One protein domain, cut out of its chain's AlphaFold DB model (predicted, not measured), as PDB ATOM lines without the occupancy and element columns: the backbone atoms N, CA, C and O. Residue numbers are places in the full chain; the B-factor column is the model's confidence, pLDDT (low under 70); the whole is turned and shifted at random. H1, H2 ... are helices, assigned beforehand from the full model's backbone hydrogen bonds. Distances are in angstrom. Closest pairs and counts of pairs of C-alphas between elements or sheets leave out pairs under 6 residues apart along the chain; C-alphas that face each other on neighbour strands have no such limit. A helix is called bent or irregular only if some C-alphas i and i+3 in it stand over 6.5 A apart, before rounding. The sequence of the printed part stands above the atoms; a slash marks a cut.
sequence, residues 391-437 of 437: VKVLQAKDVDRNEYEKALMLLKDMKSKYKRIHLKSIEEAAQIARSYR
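Overview. This is residues 391 to 437 of the 437 residues of the protein "X-ray radiation resistance-associated protein 1" of Bagarius yarrelli (UniProt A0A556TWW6). Read from residue 391 and you see a short helical turn, H1, that folds back through a tight link onto the beginning of one long, straight helix, H2, like a small hook at one end of a rod. Beyond that hook, residues 409 to 437 stick out with nothing packed on them, and H2 makes the length. The printed part has 47 residues with two named helices, H1 then H2, and no named strand; the class is all helix. It is extended, with a radius of gyration of the C-alphas of 18.1 A, and spans 59 by 15 by 7 A.

Arrangement. Look first at H1, residues 391 to 395, and then at H2, residues 401 to 435. The two touch, with 5 pairs of C-alphas within 8 A; the closest C-alphas are those of Val 393 and Tyr 404, 5.8 A apart. H2 touches H1 with residues 403 to 407 alone. Their centres are 22.4 A apart. In H1 and H2 every backbone O i to N i+4 pair is within hydrogen-bond range.

Along the chain. Find C-alpha 391 at (177.006, 145.449, 322.253), where H1 begins; it runs 6.1 A to C-alpha 395. After five residues, find C-alpha 401 at (169.465, 134.018, 327.593); from there H2 runs 51.3 A to C-alpha 435 at (149.172, 180.914, 322.746). Neither helix is bent.

Size, cuts and confidence. The outline is a rod, and the two C-alphas farthest apart, those of Asp 398 and Arg 437, are 58.6 A from each other. Residues 409 to 437, of which 409 to 435 belong to H2, stand free. The printed part has no cut and ends at Arg 437, the chain's last residue. In the B-factor column, the mean pLDDT of the printed part is 88.0; look for values under 70 at residues 396 to 399 and residue 437.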
ATOM      1  N   VAL A 391     176.644 145.952 323.591       83.81
ATOM      2  CA  VAL A 391     177.006 145.449 322.253       83.81
ATOM      3  C   VAL A 391     177.346 143.953 322.276       83.81
ATOM      4  O   VAL A 391     176.928 143.229 321.376       83.81
ATOM      5  N   LYS A 392     178.044 143.466 323.313       82.81
ATOM      6  CA  LYS A 392     178.379 142.039 323.464       82.81
ATOM      7  C   LYS A 392     177.121 141.210 323.721       82.81
ATOM      8  O   LYS A 392     176.918 140.213 323.034       82.81
ATOM      9  N   VAL A 393     176.261 141.667 324.637       82.69
ATOM     10  CA  VAL A 393     174.984 141.008 324.974       82.69
ATOM     11  C   VAL A 393     174.094 140.867 323.736       82.69
ATOM     12  O   VAL A 393     173.531 139.805 323.504       82.69
ATOM     13  N   LEU A 394     173.993 141.909 322.905       79.62
ATOM     14  CA  LEU A 394     173.118 141.908 321.726       79.62
ATOM     15  C   LEU A 394     173.666 141.133 320.513       79.62
ATOM     16  O   LEU A 394     172.879 140.782 319.633       79.62
ATOM     17  N   GLN A 395     174.982 140.910 320.421       78.19
ATOM     18  CA  GLN A 395     175.623 140.286 319.250       78.19
ATOM     19  C   GLN A 395     176.021 138.819 319.458       78.19
ATOM     20  O   GLN A 395     176.073 138.058 318.487       78.19
ATOM     21  N   ALA A 396     176.334 138.407 320.687       67.75
ATOM     22  CA  ALA A 396     176.809 137.057 320.964       67.75
ATOM     23  C   ALA A 396     175.654 136.045 321.039       67.75
ATOM     24  O   ALA A 396     174.667 136.248 321.739       67.75
ATOM     25  N   LYS A 397     175.809 134.907 320.354       63.56
ATOM     26  CA  LYS A 397     174.841 133.789 320.365       63.56
ATOM     27  C   LYS A 397     174.929 132.894 321.615       63.56
ATOM     28  O   LYS A 397     174.207 131.908 321.685       63.56
ATOM     29  N   ASP A 398     175.842 133.217 322.529       63.62
ATOM     30  CA  ASP A 398     176.374 132.326 323.574       63.62
ATOM     31  C   ASP A 398     176.449 133.027 324.953       63.62
ATOM     32  O   ASP A 398     177.194 132.631 325.841       63.62
ATOM     33  N   VAL A 399     175.705 134.131 325.107       68.94
ATOM     34  CA  VAL A 399     175.484 134.844 326.382       68.94
ATOM     35  C   VAL A 399     174.263 134.242 327.082       68.94
ATOM     36  O   VAL A 399     173.403 133.656 326.418       68.94
ATOM     37  N   ASP A 400     174.158 134.388 328.410       75.69
ATOM     38  CA  ASP A 400     172.967 133.935 329.130       75.69
ATOM     39  C   ASP A 400     171.700 134.553 328.516       75.69
ATOM     40  O   ASP A 400     171.533 135.772 328.401       75.69
ATOM     41  N   ARG A 401     170.768 133.672 328.150       80.50
ATOM     42  CA  ARG A 401     169.465 134.018 327.593       80.50
ATOM     43  C   ARG A 401     168.708 135.000 328.493       80.50
ATOM     44  O   ARG A 401     168.000 135.858 327.967       80.50
ATOM     45  N   ASN A 402     168.881 134.912 329.814       82.69
ATOM     46  CA  ASN A 402     168.236 135.831 330.753       82.69
ATOM     47  C   ASN A 402     168.805 137.258 330.653       82.69
ATOM     48  O   ASN A 402     168.050 138.223 330.757       82.69
ATOM     49  N   GLU A 403     170.116 137.420 330.438       84.62
ATOM     50  CA  GLU A 403     170.750 138.734 330.240       84.62
ATOM     51  C   GLU A 403     170.312 139.369 328.918       84.62
ATOM     52  O   GLU A 403     169.953 140.548 328.883       84.62
ATOM     53  N   TYR A 404     170.254 138.573 327.847       87.00
ATOM     54  CA  TYR A 404     169.740 139.010 326.548       87.00
ATOM     55  C   TYR A 404     168.280 139.487 326.630       87.00
ATOM     56  O   TYR A 404     167.935 140.553 326.114       87.00
ATOM     57  N   GLU A 405     167.418 138.737 327.321       88.81
ATOM     58  CA  GLU A 405     166.006 139.092 327.484       88.81
ATOM     59  C   GLU A 405     165.819 140.350 328.354       88.81
ATOM     60  O   GLU A 405     165.065 141.249 327.969       88.81
ATOM     61  N   LYS A 406     166.583 140.491 329.449       89.69
ATOM     62  CA  LYS A 406     166.645 141.727 330.257       89.69
ATOM     63  C   LYS A 406     167.077 142.935 329.418       89.69
ATOM     64  O   LYS A 406     166.417 143.974 329.459       89.69
ATOM     65  N   ALA A 407     168.133 142.800 328.612       90.88
ATOM     66  CA  ALA A 407     168.628 143.867 327.742       90.88
ATOM     67  C   ALA A 407     167.592 144.290 326.683       90.88
ATOM     68  O   ALA A 407     167.375 145.486 326.465       90.88
ATOM     69  N   LEU A 408     166.890 143.332 326.063       90.88
ATOM     70  CA  LEU A 408     165.795 143.632 325.134       90.88
ATOM     71  C   LEU A 408     164.605 144.318 325.816       90.88
ATOM     72  O   LEU A 408     163.985 145.195 325.207       90.88
ATOM     73  N   MET A 409     164.263 143.944 327.051       93.00
ATOM     74  CA  MET A 409     163.192 144.598 327.810       93.00
ATOM     75  C   MET A 409     163.551 146.042 328.174       93.00
ATOM     76  O   MET A 409     162.748 146.943 327.923       93.00
ATOM     77  N   LEU A 410     164.778 146.290 328.642       94.62
ATOM     78  CA  LEU A 410     165.269 147.639 328.942       94.62
ATOM     79  C   LEU A 410     165.281 148.542 327.694       94.62
ATOM     80  O   LEU A 410     164.861 149.697 327.756       94.62
ATOM     81  N   LEU A 411     165.670 148.010 326.531       94.12
ATOM     82  CA  LEU A 411     165.624 148.741 325.257       94.12
ATOM     83  C   LEU A 411     164.194 149.072 324.798       94.12
ATOM     84  O   LEU A 411     163.963 150.147 324.235       94.12
ATOM     85  N   LYS A 412     163.219 148.182 325.032       96.31
ATOM     86  CA  LYS A 412     161.795 148.460 324.759       96.31
ATOM     87  C   LYS A 412     161.269 149.575 325.663       96.31
ATOM     88  O   LYS A 412     160.586 150.471 325.163       96.31
ATOM     89  N   ASP A 413     161.601 149.544 326.952       97.00
ATOM     90  CA  ASP A 413     161.215 150.577 327.916       97.00
ATOM     91  C   ASP A 413     161.840 151.938 327.566       97.00
ATOM     92  O   ASP A 413     161.109 152.898 327.327       97.00
ATOM     93  N   MET A 414     163.166 152.007 327.388       97.12
ATOM     94  CA  MET A 414     163.878 153.226 326.969       97.12
ATOM     95  C   MET A 414     163.257 153.848 325.707       97.12
ATOM     96  O   MET A 414     162.965 155.046 325.672       97.12
ATOM     97  N   LYS A 415     162.980 153.035 324.678       96.19
ATOM     98  CA  LYS A 415     162.346 153.485 323.428       96.19
ATOM     99  C   LYS A 415     160.908 153.978 323.633       96.19
ATOM    100  O   LYS A 415     160.453 154.854 322.896       96.19
ATOM    101  N   SER A 416     160.194 153.439 324.618       95.94
ATOM    102  CA  SER A 416     158.820 153.831 324.956       95.94
ATOM    103  C   SER A 416     158.787 155.117 325.789       95.94
ATOM    104  O   SER A 416     157.999 156.016 325.487       95.94
ATOM    105  N   LYS A 417     159.697 155.261 326.759       96.25
ATOM    106  CA  LYS A 417     159.929 156.494 327.526       96.25
ATOM    107  C   LYS A 417     160.342 157.647 326.610       96.25
ATOM    108  O   LYS A 417     159.700 158.693 326.644       96.25
ATOM    109  N   TYR A 418     161.308 157.431 325.711       97.62
ATOM    110  CA  TYR A 418     161.715 158.435 324.721       97.62
ATOM    111  C   TYR A 418     160.543 158.886 323.836       97.62
ATOM    112  O   TYR A 418     160.305 160.082 323.697       97.62
ATOM    113  N   LYS A 419     159.746 157.946 323.298       97.50
ATOM    114  CA  LYS A 419     158.531 158.278 322.531       97.50
ATOM    115  C   LYS A 419     157.535 159.118 323.333       97.50
ATOM    116  O   LYS A 419     156.993 160.074 322.788       97.50
ATOM    117  N   ARG A 420     157.290 158.777 324.605       96.50
ATOM    118  CA  ARG A 420     156.375 159.521 325.490       96.50
ATOM    119  C   ARG A 420     156.854 160.961 325.695       96.50
ATOM    120  O   ARG A 420     156.057 161.881 325.553       96.50
ATOM    121  N   ILE A 421     158.141 161.147 325.990       96.88
ATOM    122  CA  ILE A 421     158.759 162.468 326.200       96.88
ATOM    123  C   ILE A 421     158.733 163.291 324.905       96.88
ATOM    124  O   ILE A 421     158.346 164.453 324.922       96.88
ATOM    125  N   HIS A 422     159.074 162.682 323.767       96.94
ATOM    126  CA  HIS A 422     159.060 163.346 322.463       96.94
ATOM    127  C   HIS A 422     157.653 163.809 322.050       96.94
ATOM    128  O   HIS A 422     157.499 164.929 321.574       96.94
ATOM    129  N   LEU A 423     156.620 162.986 322.280       96.69
ATOM    130  CA  LEU A 423     155.227 163.369 322.023       96.69
ATOM    131  C   LEU A 423     154.767 164.514 322.935       96.69
ATOM    132  O   LEU A 423     154.183 165.466 322.428       96.69
ATOM    133  N   LYS A 424     155.085 164.461 324.238       96.56
ATOM    134  CA  LYS A 424     154.811 165.565 325.173       96.56
ATOM    135  C   LYS A 424     155.469 166.872 324.728       96.56
ATOM    136  O   LYS A 424     154.780 167.868 324.581       96.56
ATOM    137  N   SER A 425     156.760 166.838 324.405       96.06
ATOM    138  CA  SER A 425     157.510 168.016 323.951       96.06
ATOM    139  C   SER A 425     156.961 168.613 322.644       96.06
ATOM    140  O   SER A 425     156.920 169.834 322.495       96.06
ATOM    141  N   ILE A 426     156.476 167.779 321.712       96.75
ATOM    142  CA  ILE A 426     155.765 168.243 320.507       96.75
ATOM    143  C   ILE A 426     154.422 168.891 320.869       96.75
ATOM    144  O   ILE A 426     154.060 169.909 320.282       96.75
ATOM    145  N   GLU A 427     153.675 168.314 321.811       94.62
ATOM    146  CA  GLU A 427     152.388 168.855 322.247       94.62
ATOM    147  C   GLU A 427     152.552 170.191 322.985       94.62
ATOM    148  O   GLU A 427     151.880 171.157 322.637       94.62
ATOM    149  N   GLU A 428     153.497 170.276 323.920       94.75
ATOM    150  CA  GLU A 428     153.895 171.493 324.636       94.75
ATOM    151  C   GLU A 428     154.296 172.599 323.644       94.75
ATOM    152  O   GLU A 428     153.740 173.698 323.677       94.75
ATOM    153  N   ALA A 429     155.166 172.297 322.672       93.00
ATOM    154  CA  ALA A 429     155.536 173.239 321.615       93.00
ATOM    155  C   ALA A 429     154.333 173.675 320.751       93.00
ATOM    156  O   ALA A 429     154.242 174.838 320.356       93.00
ATOM    157  N   ALA A 430     153.382 172.775 320.479       93.62
ATOM    158  CA  ALA A 430     152.161 173.090 319.738       93.62
ATOM    159  C   ALA A 430     151.138 173.897 320.559       93.62
ATOM    160  O   ALA A 430     150.375 174.667 319.976       93.62
ATOM    161  N   GLN A 431     151.107 173.750 321.885       92.81
ATOM    162  CA  GLN A 431     150.320 174.597 322.788       92.81
ATOM    163  C   GLN A 431     150.918 176.011 322.843       92.81
ATOM    164  O   GLN A 431     150.199 176.980 322.604       92.81
ATOM    165  N   ILE A 432     152.239 176.129 323.013       92.88
ATOM    166  CA  ILE A 432     152.972 177.408 322.989       92.88
ATOM    167  C   ILE A 432     152.787 178.131 321.639       92.88
ATOM    168  O   ILE A 432     152.513 179.329 321.593       92.88
ATOM    169  N   ALA A 433     152.852 177.409 320.517       89.75
ATOM    170  CA  ALA A 433     152.608 177.980 319.189       89.75
ATOM    171  C   ALA A 433     151.145 178.425 318.952       89.75
ATOM    172  O   ALA A 433     150.885 179.166 318.004       89.75
ATOM    173  N   ARG A 434     150.191 177.984 319.787       87.75
ATOM    174  CA  ARG A 434     148.796 178.463 319.781       87.75
ATOM    175  C   ARG A 434     148.583 179.656 320.709       87.75
ATOM    176  O   ARG A 434     147.764 180.496 320.374       87.75
ATOM    177  N   SER A 435     149.303 179.766 321.829       85.69
ATOM    178  CA  SER A 435     149.172 180.914 322.746       85.69
ATOM    179  C   SER A 435     149.763 182.220 322.198       85.69
ATOM    180  O   SER A 435     149.502 183.282 322.750       85.69
ATOM    181  N   TYR A 436     150.550 182.155 321.121       77.50
ATOM    182  CA  TYR A 436     151.119 183.317 320.427       77.50
ATOM    183  C   TYR A 436     150.402 183.659 319.102       77.50
ATOM    184  O   TYR A 436     151.031 184.227 318.203       77.50
ATOM    185  N   ARG A 437     149.124 183.281 318.933       62.12
ATOM    186  CA  ARG A 437     148.389 183.422 317.664       62.12
ATOM    187  C   ARG A 437     146.926 183.825 317.827       62.12
ATOM    188  O   ARG A 437     146.506 184.677 317.016       62.12
TER     189      ARG A 437